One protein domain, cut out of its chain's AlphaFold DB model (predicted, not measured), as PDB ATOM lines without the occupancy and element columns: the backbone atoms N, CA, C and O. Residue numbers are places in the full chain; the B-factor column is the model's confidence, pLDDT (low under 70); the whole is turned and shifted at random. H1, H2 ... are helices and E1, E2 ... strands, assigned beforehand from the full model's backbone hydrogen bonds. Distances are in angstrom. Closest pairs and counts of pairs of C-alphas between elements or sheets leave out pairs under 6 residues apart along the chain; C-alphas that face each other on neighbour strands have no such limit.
ATOM      1  N   ALA A   3     -22.080  -4.953  -5.924       95.69
ATOM      2  CA  ALA A   3     -22.699  -5.705  -6.999       95.69
ATOM      3  C   ALA A   3     -22.993  -4.765  -8.185       95.69
ATOM      4  O   ALA A   3     -23.680  -3.751  -8.014       95.69
ATOM      5  N   PRO A   4     -22.499  -5.062  -9.402       93.56
ATOM      6  CA  PRO A   4     -22.754  -4.217 -10.570       93.56
ATOM      7  C   PRO A   4     -24.194  -4.347 -11.092       93.56
ATOM      8  O   PRO A   4     -24.672  -3.464 -11.811       93.56
ATOM      9  N   VAL A   5     -24.872  -5.439 -10.733       94.62
ATOM     10  CA  VAL A   5     -26.210  -5.847 -11.173       94.62
ATOM     11  C   VAL A   5     -26.951  -6.496 -10.007       94.62
ATOM     12  O   VAL A   5     -26.310  -6.949  -9.061       94.62
ATOM     13  N   ALA A   6     -28.279  -6.548 -10.088       96.31
ATOM     14  CA  ALA A   6     -29.071  -7.369  -9.183       96.31
ATOM     15  C   ALA A   6     -29.109  -8.827  -9.669       96.31
ATOM     16  O   ALA A   6     -29.057  -9.073 -10.878       96.31
ATOM     17  N   GLY A   7     -29.218  -9.778  -8.745       97.44
ATOM     18  CA  GLY A   7     -29.363 -11.196  -9.063       97.44
ATOM     19  C   GLY A   7     -28.975 -12.107  -7.908       97.44
ATOM     20  O   GLY A   7     -28.774 -11.661  -6.781       97.44
ATOM     21  N   THR A   8     -28.813 -13.389  -8.218       98.50
ATOM     22  CA  THR A   8     -28.552 -14.429  -7.222       98.50
ATOM     23  C   THR A   8     -27.105 -14.914  -7.290       98.50
ATOM     24  O   THR A   8     -26.628 -15.331  -8.349       98.50
ATOM     25  N   VAL A   9     -26.423 -14.958  -6.147       98.50
ATOM     26  CA  VAL A   9     -25.110 -15.597  -5.975       98.50
ATOM     27  C   VAL A   9     -25.297 -16.952  -5.298       98.50
ATOM     28  O   VAL A   9     -25.970 -17.057  -4.276       98.50
ATOM     29  N   ARG A  10     -24.695 -18.003  -5.862       98.50
ATOM     30  CA  ARG A  10     -24.769 -19.380  -5.323       98.50
ATOM     31  C   ARG A  10     -23.436 -19.904  -4.811       98.50
ATOM     32  O   ARG A  10     -23.408 -20.749  -3.929       98.50
ATOM     33  N   SER A  11     -22.343 -19.364  -5.334       98.38
ATOM     34  CA  SER A  11     -20.994 -19.811  -5.020       98.38
ATOM     35  C   SER A  11     -20.025 -18.639  -5.060       98.38
ATOM     36  O   SER A  11     -20.200 -17.722  -5.868       98.38
ATOM     37  N   VAL A  12     -18.943 -18.735  -4.304       98.44
ATOM     38  CA  VAL A  12     -17.748 -17.907  -4.481       98.44
ATOM     39  C   VAL A  12     -16.588 -18.821  -4.837       98.44
ATOM     40  O   VAL A  12     -16.415 -19.866  -4.218       98.44
ATOM     41  N   ARG A  13     -15.760 -18.446  -5.815       98.31
ATOM     42  CA  ARG A  13     -14.539 -19.196  -6.133       98.31
ATOM     43  C   ARG A  13     -13.293 -18.377  -5.833       98.31
ATOM     44  O   ARG A  13     -13.079 -17.338  -6.452       98.31
ATOM     45  N   GLY A  14     -12.454 -18.871  -4.933       97.38
ATOM     46  CA  GLY A  14     -11.104 -18.364  -4.736       97.38
ATOM     47  C   GLY A  14     -10.125 -19.032  -5.692       97.38
ATOM     48  O   GLY A  14     -10.130 -20.251  -5.866       97.38
ATOM     49  N   LEU A  15      -9.277 -18.227  -6.318       96.25
ATOM     50  CA  LEU A  15      -8.158 -18.686  -7.130       96.25
ATOM     51  C   LEU A  15      -6.872 -18.196  -6.479       96.25
ATOM     52  O   LEU A  15      -6.701 -16.985  -6.304       96.25
ATOM     53  N   ALA A  16      -5.978 -19.128  -6.152       93.19
ATOM     54  CA  ALA A  16      -4.619 -18.788  -5.765       93.19
ATOM     55  C   ALA A  16      -3.896 -18.057  -6.905       93.19
ATOM     56  O   ALA A  16      -4.312 -18.078  -8.070       93.19
ATOM     57  N   GLY A  17      -2.826 -17.370  -6.541       89.94
ATOM     58  CA  GLY A  17      -2.031 -16.602  -7.476       89.94
ATOM     59  C   GLY A  17      -1.084 -15.663  -6.757       89.94
ATOM     60  O   GLY A  17      -1.122 -15.531  -5.530       89.94
ATOM     61  N   ASP A  18      -0.267 -14.993  -7.550       87.62
ATOM     62  CA  ASP A  18       0.686 -14.007  -7.072       87.62
ATOM     63  C   ASP A  18      -0.017 -12.711  -6.643       87.62
ATOM     64  O   ASP A  18      -1.245 -12.567  -6.677       87.62
ATOM     65  N   LEU A  19       0.769 -11.740  -6.193       84.44
ATOM     66  CA  LEU A  19       0.287 -10.413  -5.818       84.44
ATOM     67  C   LEU A  19       1.157  -9.350  -6.471       84.44
ATOM     68  O   LEU A  19       1.715  -8.479  -5.806       84.44
ATOM     69  N   PHE A  20       1.293  -9.413  -7.790       82.88
ATOM     70  CA  PHE A  20       1.988  -8.373  -8.530       82.88
ATOM     71  C   PHE A  20       1.262  -7.023  -8.376       82.88
ATOM     72  O   PHE A  20       0.043  -6.981  -8.154       82.88
ATOM     73  N   PRO A  21       1.983  -5.892  -8.455       75.88
ATOM     74  CA  PRO A  21       1.375  -4.585  -8.286       75.88
ATOM     75  C   PRO A  21       0.575  -4.249  -9.545       75.88
ATOM     76  O   PRO A  21       1.105  -4.317 -10.649       75.88
ATOM     77  N   VAL A  22      -0.686  -3.845  -9.402       68.62
ATOM     78  CA  VAL A  22      -1.514  -3.465 -10.557       68.62
ATOM     79  C   VAL A  22      -1.330  -1.976 -10.841       68.62
ATOM     80  O   VAL A  22      -2.169  -1.136 -10.525       68.62
ATOM     81  N   ASN A  23      -0.148  -1.635 -11.350       70.00
ATOM     82  CA  ASN A  23       0.218  -0.289 -11.773       70.00
ATOM     83  C   ASN A  23       1.038  -0.343 -13.072       70.00
ATOM     84  O   ASN A  23       1.448  -1.410 -13.525       70.00
ATOM     85  N   ALA A  24       1.341   0.826 -13.641       60.91
ATOM     86  CA  ALA A  24       2.094   0.930 -14.891       60.91
ATOM     87  C   ALA A  24       3.512   0.320 -14.841       60.91
ATOM     88  O   ALA A  24       4.145   0.213 -15.889       60.91
ATOM     89  N   LEU A  25       4.047  -0.025 -13.662       58.56
ATOM     90  CA  LEU A  25       5.299  -0.779 -13.522       58.56
ATOM     91  C   LEU A  25       5.034  -2.289 -13.564       58.56
ATOM     92  O   LEU A  25       5.748  -3.000 -14.265       58.56
ATOM     93  N   GLY A  26       3.986  -2.770 -12.893       57.91
ATOM     94  CA  GLY A  26       3.565  -4.169 -12.965       57.91
ATOM     95  C   GLY A  26       3.155  -4.596 -14.373       57.91
ATOM     96  O   GLY A  26       3.586  -5.654 -14.827       57.91
ATOM     97  N   ASP A  27       2.409  -3.751 -15.098       59.47
ATOM     98  CA  ASP A  27       1.959  -4.037 -16.475       59.47
ATOM     99  C   ASP A  27       3.136  -4.271 -17.441       59.47
ATOM    100  O   ASP A  27       3.004  -4.968 -18.448       59.47
ATOM    101  N   ARG A  28       4.307  -3.689 -17.147       57.97
ATOM    102  CA  ARG A  28       5.525  -3.858 -17.956       57.97
ATOM    103  C   ARG A  28       6.272  -5.150 -17.640       57.97
ATOM    104  O   ARG A  28       6.986  -5.640 -18.510       57.97
ATOM    105  N   CYS A  29       6.124  -5.680 -16.427       55.06
ATOM    106  CA  CYS A  29       6.839  -6.869 -15.963       55.06
ATOM    107  C   CYS A  29       6.092  -8.170 -16.277       55.06
ATOM    108  O   CYS A  29       6.733  -9.175 -16.571       55.06
ATOM    109  N   THR A  30       4.756  -8.140 -16.288       56.59
ATOM    110  CA  THR A  30       3.926  -9.332 -16.491       56.59
ATOM    111  C   THR A  30       2.750  -8.995 -17.403       56.59
ATOM    112  O   THR A  30       1.894  -8.183 -17.065       56.59
ATOM    113  N   ARG A  31       2.653  -9.653 -18.565       60.97
ATOM    114  CA  ARG A  31       1.556  -9.425 -19.533       60.97
ATOM    115  C   ARG A  31       0.200  -9.996 -19.092       60.97
ATOM    116  O   ARG A  31      -0.798  -9.772 -19.770       60.97
ATOM    117  N   ALA A  32       0.162 -10.739 -17.987       72.75
ATOM    118  CA  ALA A  32      -0.993 -11.511 -17.545       72.75
ATOM    119  C   ALA A  32      -1.367 -11.271 -16.068       72.75
ATOM    120  O   ALA A  32      -1.913 -12.165 -15.434       72.75
ATOM    121  N   LEU A  33      -1.134 -10.073 -15.511       79.31
ATOM    122  CA  LEU A  33      -1.397  -9.763 -14.089       79.31
ATOM    123  C   LEU A  33      -2.803 -10.160 -13.620       79.31
ATOM    124  O   LEU A  33      -2.968 -10.764 -12.566       79.31
ATOM    125  N   LEU A  34      -3.826  -9.858 -14.428       83.62
ATOM    126  CA  LEU A  34      -5.223 -10.190 -14.120       83.62
ATOM    127  C   LEU A  34      -5.479 -11.706 -14.098       83.62
ATOM    128  O   LEU A  34      -6.498 -12.158 -13.577       83.62
ATOM    129  N   VAL A  35      -4.577 -12.486 -14.694       86.94
ATOM    130  CA  VAL A  35      -4.650 -13.943 -14.786       86.94
ATOM    131  C   VAL A  35      -3.724 -14.638 -13.781       86.94
ATOM    132  O   VAL A  35      -4.022 -15.754 -13.367       86.94
ATOM    133  N   GLU A  36      -2.636 -14.001 -13.369       88.00
ATOM    134  CA  GLU A  36      -1.662 -14.574 -12.433       88.00
ATOM    135  C   GLU A  36      -1.961 -14.203 -10.986       88.00
ATOM    136  O   GLU A  36      -1.707 -15.004 -10.090       88.00
ATOM    137  N   ASN A  37      -2.562 -13.035 -10.742       89.56
ATOM    138  CA  ASN A  37      -2.843 -12.617  -9.379       89.56
ATOM    139  C   ASN A  37      -3.948 -13.456  -8.722       89.56
ATOM    140  O   ASN A  37      -4.877 -13.955  -9.376       89.56
ATOM    141  N   LYS A  38      -3.887 -13.549  -7.390       92.25
ATOM    142  CA  LYS A  38      -4.977 -14.082  -6.564       92.25
ATOM    143  C   LYS A  38      -6.303 -13.405  -6.925       92.25
ATOM    144  O   LYS A  38      -6.362 -12.182  -7.079       92.25
ATOM    145  N   ARG A  39      -7.386 -14.186  -7.014       94.62
ATOM    146  CA  ARG A  39      -8.732 -13.677  -7.331       94.62
ATOM    147  C   ARG A  39      -9.825 -14.270  -6.461       94.62
ATOM    148  O   ARG A  39      -9.734 -15.421  -6.043       94.62
ATOM    149  N   ALA A  40     -10.903 -13.510  -6.306       96.31
ATOM    150  CA  ALA A  40     -12.208 -14.026  -5.915       96.31
ATOM    151  C   ALA A  40     -13.201 -13.817  -7.062       96.31
ATOM    152  O   ALA A  40     -13.295 -12.724  -7.620       96.31
ATOM    153  N   VAL A  41     -13.933 -14.863  -7.422       97.88
ATOM    154  CA  VAL A  41     -14.901 -14.874  -8.520       97.88
ATOM    155  C   VAL A  41     -16.297 -15.045  -7.941       97.88
ATOM    156  O   VAL A  41     -16.555 -16.008  -7.219       97.88
ATOM    157  N   LEU A  42     -17.188 -14.115  -8.274       98.00
ATOM    158  CA  LEU A  42     -18.579 -14.081  -7.843       98.00
ATOM    159  C   LEU A  42     -19.476 -14.142  -9.091       98.00
ATOM    160  O   LEU A  42     -19.692 -13.117  -9.748       98.00
ATOM    161  N   PRO A  43     -19.971 -15.332  -9.467       98.12
ATOM    162  CA  PRO A  43     -21.022 -15.469 -10.464       98.12
ATOM    163  C   PRO A  43     -22.348 -14.947  -9.904       98.12
ATOM    164  O   PRO A  43     -22.788 -15.376  -8.839       98.12
ATOM    165  N   ILE A  44     -22.984 -14.045 -10.643       98.00
ATOM    166  CA  ILE A  44     -24.288 -13.463 -10.339       98.00
ATOM    167  C   ILE A  44     -25.236 -13.882 -11.462       98.00
ATOM    168  O   ILE A  44     -25.088 -13.460 -12.613       98.00
ATOM    169  N   ASP A  45     -26.192 -14.745 -11.140       97.12
ATOM    170  CA  ASP A  45     -27.245 -15.141 -12.065       97.12
ATOM    171  C   ASP A  45     -28.316 -14.051 -12.075       97.12
ATOM    172  O   ASP A  45     -28.981 -13.817 -11.067       97.12
ATOM    173  N   THR A  46     -28.451 -13.360 -13.204       94.75
ATOM    174  CA  THR A  46     -29.429 -12.278 -13.365       94.75
ATOM    175  C   THR A  46     -30.670 -12.776 -14.116       94.75
ATOM    176  O   THR A  46     -30.541 -13.688 -14.939       94.75
ATOM    177  N   PRO A  47     -31.854 -12.174 -13.895       91.19
ATOM    178  CA  PRO A  47     -33.068 -12.543 -14.626       91.19
ATOM    179  C   PRO A  47     -32.975 -12.295 -16.140       91.19
ATOM    180  O   PRO A  47     -33.356 -13.157 -16.925       91.19
ATOM    181  N   ASP A  48     -32.417 -11.147 -16.542       86.94
ATOM    182  CA  ASP A  48     -32.530 -10.651 -17.925       86.94
ATOM    183  C   ASP A  48     -31.203 -10.667 -18.703       86.94
ATOM    184  O   ASP A  48     -31.188 -10.680 -19.931       86.94
ATOM    185  N   MET A  49     -30.055 -10.662 -18.013       88.75
ATOM    186  CA  MET A  49     -28.725 -10.502 -18.632       88.75
ATOM    187  C   MET A  49     -27.961 -11.835 -18.713       88.75
ATOM    188  O   MET A  49     -26.818 -11.881 -19.180       88.75
ATOM    189  N   GLY A  50     -28.568 -12.925 -18.233       91.75
ATOM    190  CA  GLY A  50     -27.889 -14.190 -17.979       91.75
ATOM    191  C   GLY A  50     -26.887 -14.072 -16.829       91.75
ATOM    192  O   GLY A  50     -27.071 -13.300 -15.887       91.75
ATOM    193  N   ARG A  51     -25.802 -14.846 -16.883       94.00
ATOM    194  CA  ARG A  51     -24.763 -14.815 -15.849       94.00
ATOM    195  C   ARG A  51     -23.801 -13.646 -16.066       94.00
ATOM    196  O   ARG A  51     -23.134 -13.569 -17.098       94.00
ATOM    197  N   VAL A  52     -23.682 -12.787 -15.058       95.62
ATOM    198  CA  VAL A  52     -22.646 -11.751 -14.943       95.62
ATOM    199  C   VAL A  52     -21.622 -12.223 -13.920       95.62
ATOM    200  O   VAL A  52     -21.991 -12.724 -12.865       95.62
ATOM    201  N   VAL A  53     -20.329 -12.088 -14.206       97.31
ATOM    202  CA  VAL A  53     -19.275 -12.530 -13.283       97.31
ATOM    203  C   VAL A  53     -18.471 -11.330 -12.817       97.31
ATOM    204  O   VAL A  53     -17.851 -10.642 -13.628       97.31
ATOM    205  N   LEU A  54     -18.462 -11.098 -11.507       96.81
ATOM    206  CA  LEU A  54     -17.586 -10.127 -10.869       96.81
ATOM    207  C   LEU A  54     -16.317 -10.838 -10.396       96.81
ATOM    208  O   LEU A  54     -16.375 -11.758  -9.585       96.81
ATOM    209  N   VAL A  55     -15.165 -10.399 -10.890       96.19
ATOM    210  CA  VAL A  55     -13.855 -10.905 -10.478       96.19
ATOM    211  C   VAL A  55     -13.118  -9.811  -9.727       96.19
ATOM    212  O   VAL A  55     -12.835  -8.743 -10.268       96.19
ATOM    213  N   LEU A  56     -12.798 -10.091  -8.472       94.06
ATOM    214  CA  LEU A  56     -11.971  -9.252  -7.625       94.06
ATOM    215  C   LEU A  56     -10.526  -9.737  -7.748       94.06
ATOM    216  O   LEU A  56     -10.251 -10.892  -7.437       94.06
ATOM    217  N   VAL A  57      -9.615  -8.887  -8.221       91.62
ATOM    218  CA  VAL A  57      -8.199  -9.228  -8.441       91.62
ATOM    219  C   VAL A  57      -7.352  -8.579  -7.350       91.62
ATOM    220  O   VAL A  57      -7.364  -7.357  -7.208       91.62
ATOM    221  N   GLY A  58      -6.627  -9.386  -6.577       88.88
ATOM    222  CA  GLY A  58      -5.719  -8.912  -5.534       88.88
ATOM    223  C   GLY A  58      -4.468  -8.239  -6.108       88.88
ATOM    224  O   GLY A  58      -4.135  -8.414  -7.279       88.88
ATOM    225  N   ALA A  59      -3.767  -7.471  -5.277       83.75
ATOM    226  CA  ALA A  59      -2.502  -6.815  -5.614       83.75
ATOM    227  C   ALA A  59      -1.555  -6.797  -4.398       83.75
ATOM    228  O   ALA A  59      -1.950  -7.155  -3.286       83.75
ATOM    229  N   MET A  60      -0.302  -6.395  -4.619       78.31
ATOM    230  CA  MET A  60       0.755  -6.363  -3.599       78.31
ATOM    231  C   MET A  60       0.376  -5.552  -2.337       78.31
ATOM    232  O   MET A  60      -0.498  -4.688  -2.366       78.31
ATOM    233  N   VAL A  61       1.101  -5.789  -1.235       67.06
ATOM    234  CA  VAL A  61       1.014  -5.117   0.084       67.06
ATOM    235  C   VAL A  61      -0.119  -5.612   0.993       67.06
ATOM    236  O   VAL A  61       0.174  -6.024   2.112       67.06
ATOM    237  N   VAL A  62      -1.382  -5.652   0.554       59.44
ATOM    238  CA  VAL A  62      -2.480  -6.256   1.349       59.44
ATOM    239  C   VAL A  62      -3.482  -6.959   0.428       59.44
ATOM    240  O   VAL A  62      -4.642  -6.569   0.323       59.44
ATOM    241  N   GLY A  63      -3.032  -8.020  -0.244       71.12
ATOM    242  CA  GLY A  63      -3.796  -8.782  -1.245       71.12
ATOM    243  C   GLY A  63      -4.965  -9.621  -0.718       71.12
ATOM    244  O   GLY A  63      -5.359 -10.588  -1.369       71.12
ATOM    245  N   ARG A  64      -5.505  -9.284   0.459       88.06
ATOM    246  CA  ARG A  64      -6.681  -9.951   1.019       88.06
ATOM    247  C   ARG A  64      -7.937  -9.464   0.321       88.06
ATOM    248  O   ARG A  64      -8.132  -8.257   0.149       88.06
ATOM    249  N   ILE A  65      -8.797 -10.411  -0.018       93.12
ATOM    250  CA  ILE A  65     -10.107 -10.144  -0.599       93.12
ATOM    251  C   ILE A  65     -11.130 -10.715   0.367       93.12
ATOM    252  O   ILE A  65     -11.137 -11.916   0.603       93.12
ATOM    253  N   THR A  66     -11.990  -9.869   0.919       94.94
ATOM    254  CA  THR A  66     -13.132 -10.324   1.724       94.94
ATOM    255  C   THR A  66     -14.379 -10.262   0.859       94.94
ATOM    256  O   THR A  66     -14.542  -9.306   0.101       94.94
ATOM    257  N   VAL A  67     -15.266 -11.246   0.982       96.31
ATOM    258  CA  VAL A  67     -16.607 -11.218   0.383       96.31
ATOM    259  C   VAL A  67     -17.637 -11.348   1.491       96.31
ATOM    260  O   VAL A  67     -17.412 -12.080   2.447       96.31
ATOM    261  N   THR A  68     -18.754 -10.638   1.383       96.38
ATOM    262  CA  THR A  68     -19.770 -10.594   2.452       96.38
ATOM    263  C   THR A  68     -20.503 -11.926   2.624       96.38
ATOM    264  O   THR A  68     -21.053 -12.190   3.689       96.38
ATOM    265  N   MET A  69     -20.477 -12.782   1.598       96.25
ATOM    266  CA  MET A  69     -21.129 -14.096   1.592       96.25
ATOM    267  C   MET A  69     -20.303 -15.216   2.237       96.25
ATOM    268  O   MET A  69     -20.821 -16.319   2.394       96.25
ATOM    269  N   LEU A  70     -19.036 -14.973   2.584       96.44
ATOM    270  CA  LEU A  70     -18.185 -15.943   3.277       96.44
ATOM    271  C   LEU A  70     -17.788 -15.397   4.656       96.44
ATOM    272  O   LEU A  70     -17.583 -14.192   4.799       96.44
ATOM    273  N   PRO A  71     -17.648 -16.260   5.676       94.44
ATOM    274  CA  PRO A  71     -17.198 -15.834   7.002       94.44
ATOM    275  C   PRO A  71     -15.700 -15.481   7.029       94.44
ATOM    276  O   PRO A  71     -15.223 -14.828   7.961       94.44
ATOM    277  N   ASP A  72     -14.945 -15.931   6.027       94.88
ATOM    278  CA  ASP A  72     -13.502 -15.774   5.948       94.88
ATOM    279  C   ASP A  72     -13.086 -14.324   5.696       94.88
ATOM    280  O   ASP A  72     -13.562 -13.639   4.789       94.88
ATOM    281  N   ARG A  73     -12.092 -13.866   6.464       91.19
ATOM    282  CA  ARG A  73     -11.486 -12.538   6.270       91.19
ATOM    283  C   ARG A  73     -10.709 -12.430   4.958       91.19
ATOM    284  O   ARG A  73     -10.431 -11.319   4.510       91.19
ATOM    285  N   ASP A  74     -10.344 -13.560   4.370       93.38
ATOM    286  CA  ASP A  74      -9.709 -13.660   3.067       93.38
ATOM    287  C   ASP A  74     -10.278 -14.877   2.338       93.38
ATOM    288  O   ASP A  74     -10.295 -15.965   2.909       93.38
ATOM    289  N   VAL A  75     -10.753 -14.701   1.104       95.75
ATOM    290  CA  VAL A  75     -11.415 -15.772   0.346       95.75
ATOM    291  C   VAL A  75     -10.470 -16.981   0.227       95.75
ATOM    292  O   VAL A  75      -9.360 -16.820  -0.310       95.75
ATOM    293  N   PRO A  76     -10.887 -18.172   0.710       96.38
ATOM    294  CA  PRO A  76     -10.093 -19.387   0.607       96.38
ATOM    295  C   PRO A  76     -10.034 -19.890  -0.836       96.38
ATOM    296  O   PRO A  76     -10.929 -19.630  -1.642       96.38
ATOM    297  N   GLU A  77      -8.986 -20.634  -1.179       96.88
ATOM    298  CA  GLU A  77      -8.879 -21.265  -2.495       96.88
ATOM    299  C   GLU A  77      -9.981 -22.316  -2.703       96.88
ATOM    300  O   GLU A  77     -10.407 -22.984  -1.762       96.88
ATOM    301  N   GLY A  78     -10.443 -22.457  -3.945       97.94
ATOM    302  CA  GLY A  78     -11.441 -23.449  -4.329       97.94
ATOM    303  C   GLY A  78     -12.823 -22.847  -4.560       97.94
ATOM    304  O   GLY A  78     -12.999 -21.630  -4.585       97.94
ATOM    305  N   VAL A  79     -13.795 -23.721  -4.810       98.31
ATOM    306  CA  VAL A  79     -15.204 -23.346  -4.979       98.31
ATOM    307  C   VAL A  79     -15.911 -23.520  -3.642       98.31
ATOM    308  O   VAL A  79     -15.868 -24.600  -3.059       98.31
ATOM    309  N   HIS A  80     -16.575 -22.462  -3.193       98.06
ATOM    310  CA  HIS A  80     -17.334 -22.404  -1.951       98.06
ATOM    311  C   HIS A  80     -18.801 -22.206  -2.300       98.06
ATOM    312  O   HIS A  80     -19.223 -21.096  -2.632       98.06
ATOM    313  N   GLU A  81     -19.560 -23.297  -2.281       98.12
ATOM    314  CA  GLU A  81     -21.015 -23.252  -2.427       98.12
ATOM    315  C   GLU A  81     -21.633 -22.632  -1.172       98.12
ATOM    316  O   GLU A  81     -21.276 -22.979  -0.042       98.12
ATOM    317  N   LEU A  82     -22.560 -21.698  -1.365       97.06
ATOM    318  CA  LEU A  82     -23.264 -21.061  -0.264       97.06
ATOM    319  C   LEU A  82     -24.359 -22.002   0.248       97.06
ATOM    320  O   LEU A  82     -25.062 -22.638  -0.537       97.06
ATOM    321  N   ALA A  83     -24.543 -22.058   1.570       95.75
ATOM    322  CA  ALA A  83     -25.571 -22.901   2.192       95.75
ATOM    323  C   ALA A  83     -26.991 -22.582   1.681       95.75
ATOM    324  O   ALA A  83     -27.846 -23.464   1.617       95.75
ATOM    325  N   ALA A  84     -27.221 -21.325   1.302       96.56
ATOM    326  CA  ALA A  84     -28.389 -20.878   0.566       96.56
ATOM    327  C   ALA A  84     -27.970 -19.819  -0.469       96.56
ATOM    328  O   ALA A  84     -27.003 -19.087  -0.224       96.56
ATOM    329  N   PRO A  85     -28.687 -19.700  -1.600       97.12
ATOM    330  CA  PRO A  85     -28.461 -18.612  -2.540       97.12
ATOM    331  C   PRO A  85     -28.657 -17.245  -1.870       97.12
ATOM    332  O   PRO A  85     -29.577 -17.063  -1.075       97.12
ATOM    333  N   VAL A  86     -27.798 -16.288  -2.211       98.12
ATOM    334  CA  VAL A  86     -27.844 -14.917  -1.696       98.12
ATOM    335  C   VAL A  86     -28.325 -13.992  -2.804       98.12
ATOM    336  O   VAL A  86     -27.688 -13.892  -3.852       98.12
ATOM    337  N   GLU A  87     -29.442 -13.312  -2.565       98.19
ATOM    338  CA  GLU A  87     -29.927 -12.241  -3.433       98.19
ATOM    339  C   GLU A  87     -29.138 -10.959  -3.160       98.19
ATOM    340  O   GLU A  87     -28.962 -10.565  -2.006       98.19
ATOM    341  N   VAL A  88     -28.673 -10.309  -4.224       97.81
ATOM    342  CA  VAL A  88     -28.013  -9.003  -4.159       97.81
ATOM    343  C   VAL A  88     -28.760  -8.011  -5.036       97.81
ATOM    344  O   VAL A  88     -29.137  -8.321  -6.169       97.81
ATOM    345  N   ALA A  89     -28.960  -6.797  -4.540       96.94
ATOM    346  CA  ALA A  89     -29.403  -5.670  -5.340       96.94
ATOM    347  C   ALA A  89     -28.206  -4.975  -6.003       96.94
ATOM    348  O   ALA A  89     -27.061  -5.035  -5.549       96.94
ATOM    349  N   ARG A  90     -28.469  -4.262  -7.103       94.25
ATOM    350  CA  ARG A  90     -27.452  -3.417  -7.739       94.25
ATOM    351  C   ARG A  90     -26.982  -2.362  -6.736       94.25
ATOM    352  O   ARG A  90     -27.778  -1.540  -6.296       94.25
ATOM    353  N   GLY A  91     -25.678  -2.328  -6.478       93.94
ATOM    354  CA  GLY A  91     -25.071  -1.406  -5.522       93.94
ATOM    355  C   GLY A  91     -24.886  -1.975  -4.115       93.94
ATOM    356  O   GLY A  91     -24.223  -1.313  -3.324       93.94
ATOM    357  N   ASP A  92     -25.374  -3.184  -3.820       96.94
ATOM    358  CA  ASP A  92     -25.132  -3.833  -2.528       96.94
ATOM    359  C   ASP A  92     -23.656  -4.155  -2.332       96.94
ATOM    360  O   ASP A  92     -22.945  -4.486  -3.285       96.94
ATOM    361  N   GLU A  93     -23.180  -4.078  -1.091       96.00
ATOM    362  CA  GLU A  93     -21.814  -4.460  -0.756       96.00
ATOM    363  C   GLU A  93     -21.639  -5.982  -0.846       96.00
ATOM    364  O   GLU A  93     -22.318  -6.759  -0.177       96.00
ATOM    365  N   VAL A  94     -20.679  -6.410  -1.664       96.31
ATOM    366  CA  VAL A  94     -20.371  -7.832  -1.900       96.31
ATOM    367  C   VAL A  94     -18.987  -8.232  -1.406       96.31
ATOM    368  O   VAL A  94     -18.631  -9.407  -1.407       96.31
ATOM    369  N   GLY A  95     -18.173  -7.261  -0.996       93.38
ATOM    370  CA  GLY A  95     -16.826  -7.520  -0.518       93.38
ATOM    371  C   GLY A  95     -15.967  -6.275  -0.424       93.38
ATOM    372  O   GLY A  95     -16.400  -5.173  -0.753       93.38
ATOM    373  N   ALA A  96     -14.710  -6.444  -0.040       91.50
ATOM    374  CA  ALA A  96     -13.770  -5.350   0.132       91.50
ATOM    375  C   ALA A  96     -12.361  -5.742  -0.311       91.50
ATOM    376  O   ALA A  96     -11.935  -6.892  -0.183       91.50
ATOM    377  N   PHE A  97     -11.638  -4.735  -0.795       87.06
ATOM    378  CA  PHE A  97     -10.192  -4.777  -0.934       87.06
ATOM    379  C   PHE A  97      -9.585  -3.981   0.210       87.06
ATOM    380  O   PHE A  97     -10.038  -2.875   0.498       87.06
ATOM    381  N   HIS A  98      -8.561  -4.533   0.852       75.44
ATOM    382  CA  HIS A  98      -7.936  -3.896   2.015       75.44
ATOM    383  C   HIS A  98      -6.810  -2.918   1.636       75.44
ATOM    384  O   HIS A  98      -6.406  -2.100   2.454       75.44
ATOM    385  N   LEU A  99      -6.348  -2.950   0.384       68.19
ATOM    386  CA  LEU A  99      -5.561  -1.908  -0.277       68.19
ATOM    387  C   LEU A  99      -5.855  -2.008  -1.785       68.19
ATOM    388  O   LEU A  99      -6.054  -3.120  -2.267       68.19
ATOM    389  N   GLY A 100      -5.969  -0.874  -2.490       60.84
ATOM    390  CA  GLY A 100      -6.571  -0.762  -3.834       60.84
ATOM    391  C   GLY A 100      -6.191  -1.846  -4.860       60.84
ATOM    392  O   GLY A 100      -5.138  -2.471  -4.789       60.84
ATOM    393  N   SER A 101      -7.076  -2.072  -5.831       71.44
ATOM    394  CA  SER A 101      -7.098  -3.304  -6.630       71.44
ATOM    395  C   SER A 101      -7.839  -3.131  -7.969       71.44
ATOM    396  O   SER A 101      -8.181  -2.016  -8.367       71.44
ATOM    397  N   THR A 102      -8.119  -4.240  -8.665       87.06
ATOM    398  CA  THR A 102      -8.900  -4.258  -9.910       87.06
ATOM    399  C   THR A 102     -10.146  -5.126  -9.784       87.06
ATOM    400  O   THR A 102     -10.101  -6.240  -9.265       87.06
ATOM    401  N   ALA A 103     -11.261  -4.619 -10.305       90.38
ATOM    402  CA  ALA A 103     -12.469  -5.397 -10.527       90.38
ATOM    403  C   ALA A 103     -12.662  -5.611 -12.025       90.38
ATOM    404  O   ALA A 103     -12.648  -4.653 -12.798       90.38
ATOM    405  N   VAL A 104     -12.855  -6.861 -12.426       92.50
ATOM    406  CA  VAL A 104     -13.190  -7.231 -13.801       92.50
ATOM    407  C   VAL A 104     -14.630  -7.719 -13.811       92.50
ATOM    408  O   VAL A 104     -15.005  -8.568 -13.006       92.50
ATOM    409  N   VAL A 105     -15.444  -7.177 -14.713       93.56
ATOM    410  CA  VAL A 105     -16.828  -7.616 -14.912       93.56
ATOM    411  C   VAL A 105     -16.913  -8.316 -16.257       93.56
ATOM    412  O   VAL A 105     -16.631  -7.711 -17.289       93.56
ATOM    413  N   LEU A 106     -17.296  -9.590 -16.237       93.56
ATOM    414  CA  LEU A 106     -17.567 -10.372 -17.435       93.56
ATOM    415  C   LEU A 106     -19.074 -10.458 -17.638       93.56
ATOM    416  O   LEU A 106     -19.832 -10.693 -16.695       93.56
ATOM    417  N   VAL A 107     -19.495 -10.285 -18.882       91.75
ATOM    418  CA  VAL A 107     -20.897 -10.321 -19.289       91.75
ATOM    419  C   VAL A 107     -21.097 -11.354 -20.386       91.75
ATOM    420  O   VAL A 107     -20.194 -11.600 -21.186       91.75
ATOM    421  N   GLY A 108     -22.278 -11.972 -20.407       85.50
ATOM    422  CA  GLY A 108     -22.646 -12.933 -21.439       85.50
ATOM    423  C   GLY A 108     -22.779 -12.307 -22.839       85.50
ATOM    424  O   GLY A 108     -22.858 -11.085 -22.979       85.50
ATOM    425  N   PRO A 109     -22.865 -13.143 -23.890       81.19
ATOM    426  CA  PRO A 109     -22.876 -12.712 -25.293       81.19
ATOM    427  C   PRO A 109     -24.075 -11.834 -25.704       81.19
ATOM    428  O   PRO A 109     -24.037 -11.229 -26.769       81.19
ATOM    429  N   GLY A 110     -25.125 -11.732 -24.879       80.31
ATOM    430  CA  GLY A 110     -26.259 -10.823 -25.103       80.31
ATOM    431  C   GLY A 110     -25.958  -9.343 -24.820       80.31
ATOM    432  O   GLY A 110     -26.797  -8.479 -25.080       80.31
ATOM    433  N   ALA A 111     -24.774  -9.033 -24.287       81.56
ATOM    434  CA  ALA A 111     -24.328  -7.668 -24.056       81.56
ATOM    435  C   ALA A 111     -24.078  -6.926 -25.378       81.56
ATOM    436  O   ALA A 111     -23.328  -7.390 -26.239       81.56
ATOM    437  N   ARG A 112     -24.652  -5.726 -25.529       80.38
ATOM    438  CA  ARG A 112     -24.329  -4.865 -26.675       80.38
ATOM    439  C   ARG A 112     -22.887  -4.343 -26.564       80.38
ATOM    440  O   ARG A 112     -22.434  -4.080 -25.448       80.38
ATOM    441  N   PRO A 113     -22.182  -4.132 -27.695       69.88
ATOM    442  CA  PRO A 113     -20.806  -3.642 -27.688       69.88
ATOM    443  C   PRO A 113     -20.645  -2.342 -26.897       69.88
ATOM    444  O   PRO A 113     -21.500  -1.455 -26.967       69.88
ATOM    445  N   TRP A 114     -19.523  -2.218 -26.184       73.00
ATOM    446  CA  TRP A 114     -19.148  -0.986 -25.493       73.00
ATOM    447  C   TRP A 114     -19.121   0.190 -26.471       73.00
ATOM    448  O   TRP A 114     -18.342   0.205 -27.419       73.00
ATOM    449  N   GLN A 115     -19.946   1.203 -26.215       68.06
ATOM    450  CA  GLN A 115     -19.980   2.436 -27.012       68.06
ATOM    451  C   GLN A 115     -19.082   3.540 -26.432       68.06
ATOM    452  O   GLN A 115     -19.245   4.711 -26.761       68.06
ATOM    453  N   ARG A 116     -18.150   3.190 -25.537       77.06
ATOM    454  CA  ARG A 116     -17.372   4.157 -24.756       77.06
ATOM    455  C   ARG A 116     -15.869   3.925 -24.893       77.06
ATOM    456  O   ARG A 116     -15.409   2.788 -24.898       77.06
ATOM    457  N   SER A 117     -15.112   5.017 -24.933       79.94
ATOM    458  CA  SER A 117     -13.658   5.009 -24.778       79.94
ATOM    459  C   SER A 117     -13.230   4.764 -23.323       79.94
ATOM    460  O   SER A 117     -13.959   5.044 -22.361       79.94
ATOM    461  N   THR A 118     -12.012   4.249 -23.158       84.19
ATOM    462  CA  THR A 118     -11.364   4.052 -21.855       84.19
ATOM    463  C   THR A 118     -11.258   5.368 -21.081       84.19
ATOM    464  O   THR A 118     -10.910   6.396 -21.658       84.19
ATOM    465  N   GLY A 119     -11.514   5.349 -19.770       86.31
ATOM    466  CA  GLY A 119     -11.350   6.522 -18.908       86.31
ATOM    467  C   GLY A 119     -12.185   6.462 -17.630       86.31
ATOM    468  O   GLY A 119     -12.728   5.419 -17.278       86.31
ATOM    469  N   LEU A 120     -12.307   7.604 -16.949       88.12
ATOM    470  CA  LEU A 120     -13.008   7.733 -15.666       88.12
ATOM    471  C   LEU A 120     -14.516   7.472 -15.787       88.12
ATOM    472  O   LEU A 120     -15.193   8.114 -16.590       88.12
ATOM    473  N   VAL A 121     -15.053   6.579 -14.964       85.38
ATOM    474  CA  VAL A 121     -16.494   6.278 -14.884       85.38
ATOM    475  C   VAL A 121     -17.124   6.964 -13.673       85.38
ATOM    476  O   VAL A 121     -16.450   7.194 -12.668       85.38
ATOM    477  N   ARG A 122     -18.419   7.283 -13.746       85.69
ATOM    478  CA  ARG A 122     -19.192   7.761 -12.588       85.69
ATOM    479  C   ARG A 122     -19.918   6.607 -11.909       85.69
ATOM    480  O   ARG A 122     -20.381   5.674 -12.561       85.69
ATOM    481  N   VAL A 123     -20.077   6.691 -10.590       82.38
ATOM    482  CA  VAL A 123     -20.937   5.750  -9.858       82.38
ATOM    483  C   VAL A 123     -22.356   5.826 -10.426       82.38
ATOM    484  O   VAL A 123     -22.888   6.913 -10.646       82.38
ATOM    485  N   GLY A 124     -22.948   4.664 -10.700       82.94
ATOM    486  CA  GLY A 124     -24.278   4.549 -11.303       82.94
ATOM    487  C   GLY A 124     -24.309   4.661 -12.831       82.94
ATOM    488  O   GLY A 124     -25.321   4.280 -13.426       82.94
ATOM    489  N   GLU A 125     -23.218   5.092 -13.475       85.69
ATOM    490  CA  GLU A 125     -23.104   5.134 -14.936       85.69
ATOM    491  C   GLU A 125     -23.282   3.729 -15.525       85.69
ATOM    492  O   GLU A 125     -22.663   2.758 -15.083       85.69
ATOM    493  N   SER A 126     -24.164   3.604 -16.518       85.50
ATOM    494  CA  SER A 126     -24.341   2.351 -17.250       85.50
ATOM    495  C   SER A 126     -23.175   2.176 -18.219       85.50
ATOM    496  O   SER A 126     -22.964   3.008 -19.097       85.50
ATOM    497  N   LEU A 127     -22.424   1.085 -18.054       84.75
ATOM    498  CA  LEU A 127     -21.302   0.753 -18.934       84.75
ATOM    499  C   LEU A 127     -21.729  -0.117 -20.119       84.75
ATOM    500  O   LEU A 127     -21.070  -0.113 -21.151       84.75
ATOM    501  N   VAL A 128     -22.823  -0.862 -19.975       83.75
ATOM    502  CA  VAL A 128     -23.318  -1.819 -20.964       83.75
ATOM    503  C   VAL A 128     -24.841  -1.889 -20.895       83.75
ATOM    504  O   VAL A 128     -25.434  -1.682 -19.833       83.75
ATOM    505  N   ARG A 129     -25.474  -2.174 -22.036       79.31
ATOM    506  CA  ARG A 129     -26.915  -2.417 -22.149       79.31
ATOM    507  C   ARG A 129     -27.161  -3.815 -22.694       79.31
ATOM    508  O   ARG A 129     -26.413  -4.288 -23.551       79.31
ATOM    509  N   PHE A 130     -28.237  -4.420 -22.220       75.81
ATOM    510  CA  PHE A 130     -28.756  -5.691 -22.703       75.81
ATOM    511  C   PHE A 130     -30.034  -5.397 -23.491       75.81
ATOM    512  O   PHE A 130     -30.677  -4.370 -23.250       75.81
ATOM    513  N   GLY A 131     -30.257  -6.181 -24.546       66.00
ATOM    514  CA  GLY A 131     -31.382  -6.011 -25.467       66.00
ATOM    515  C   GLY A 131     -32.686  -6.529 -24.895       66.00
ATOM    516  O   GLY A 131     -32.617  -7.430 -24.036       66.00
TER     517      GLY A 131
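Overview. This is residues 3 to 131 of the 131 residues of an uncharacterized protein of Deltaproteobacteria bacterium HGW-Deltaproteobacteria-20 (UniProt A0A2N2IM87). A strongly twisted sheet of five strands makes the body, with a small two-strand ribbon, E4 and E6, over part of one face. The edge strand E5 bends sharply, two short helices lie beyond one end of the strands, and a long tail after E7 has residues 117 to 122 sticking out. The printed part has 129 residues, with E1 H1 H2 E2 E3 E4 E5 E6 E7 along the chain; the large sheet's order is E5 E1 E2 E3 E7, and both sheets are antiparallel. The class is mostly strand, though only 55 residues are in named elements. The whole is compact, with a radius of gyration of the C-alphas of 15.0 A and spans of 40 by 39 by 23 A.

Along the chain. In the large sheet, E5 is residues 78 to 88, 22.0 A long; E1 residues 7 to 15, 22.6 A; E2 residues 39 to 46, 21.6 A; E3 residues 50 to 57, 22.4 A; and E7 residues 102 to 106, 13.0 A. E1 begins at C-alpha 7, (-29.363, -11.196, -9.063), and E7 ends at C-alpha 106, (-17.567, -10.372, -17.435). E5 bends by 89 degrees at residue 84 and E1 by 64 degrees at residue 10. E4 is residues 65 to 67 and E6 residues 95 to 97. H1 is residues 26 to 29 and H2 residues 33 to 36; C-alpha 26 is at (3.565, -4.169, -12.965).

Arrangement. E2 and E3 form a hairpin at 161 degrees, with N 42 and O 54 at 2.8 A. E1 is antiparallel to E2, with N 13 and O 41 at 2.9 A. The edge strand E5 is antiparallel to E1, with N 80 and O 12 at 2.8 A and N 86 and O 9 at 2.9 A. The other edge strand, E7, is antiparallel to E3, with N 55 and O 104 at 2.8 A. E4 and E6 are antiparallel, with N 96 and O 66 at 2.9 A. The closest C-alphas of E2 and E4 are those of Ala 40 and Ile 65, 6.9 A apart. E3 and E6 are only just apart, at 8.2 A. H2 is on the large sheet at a height of 8.1 A, only just over none of its strands, with 2 of its 4 C-alphas falling on E3. H1 is not on that sheet; it is close to but not clearly touching H2, the closest C-alphas being those of Asp 27 and Leu 33, 7.1 A apart. Both helices are too short for an O i to N i+4 pair; each has its one O i to N i+3 pair within hydrogen-bond range.

Size, cuts and confidence. The C-alphas farthest apart are those of Arg 28 and Ala 84, 42.2 A. The printed part has no cut, and no link is long. Residues 107 to 131, the last being the chain's last, have no named element. Mean pLDDT of the printed part is 87.0; 16 residues are under 70, among them residues 24 to 31.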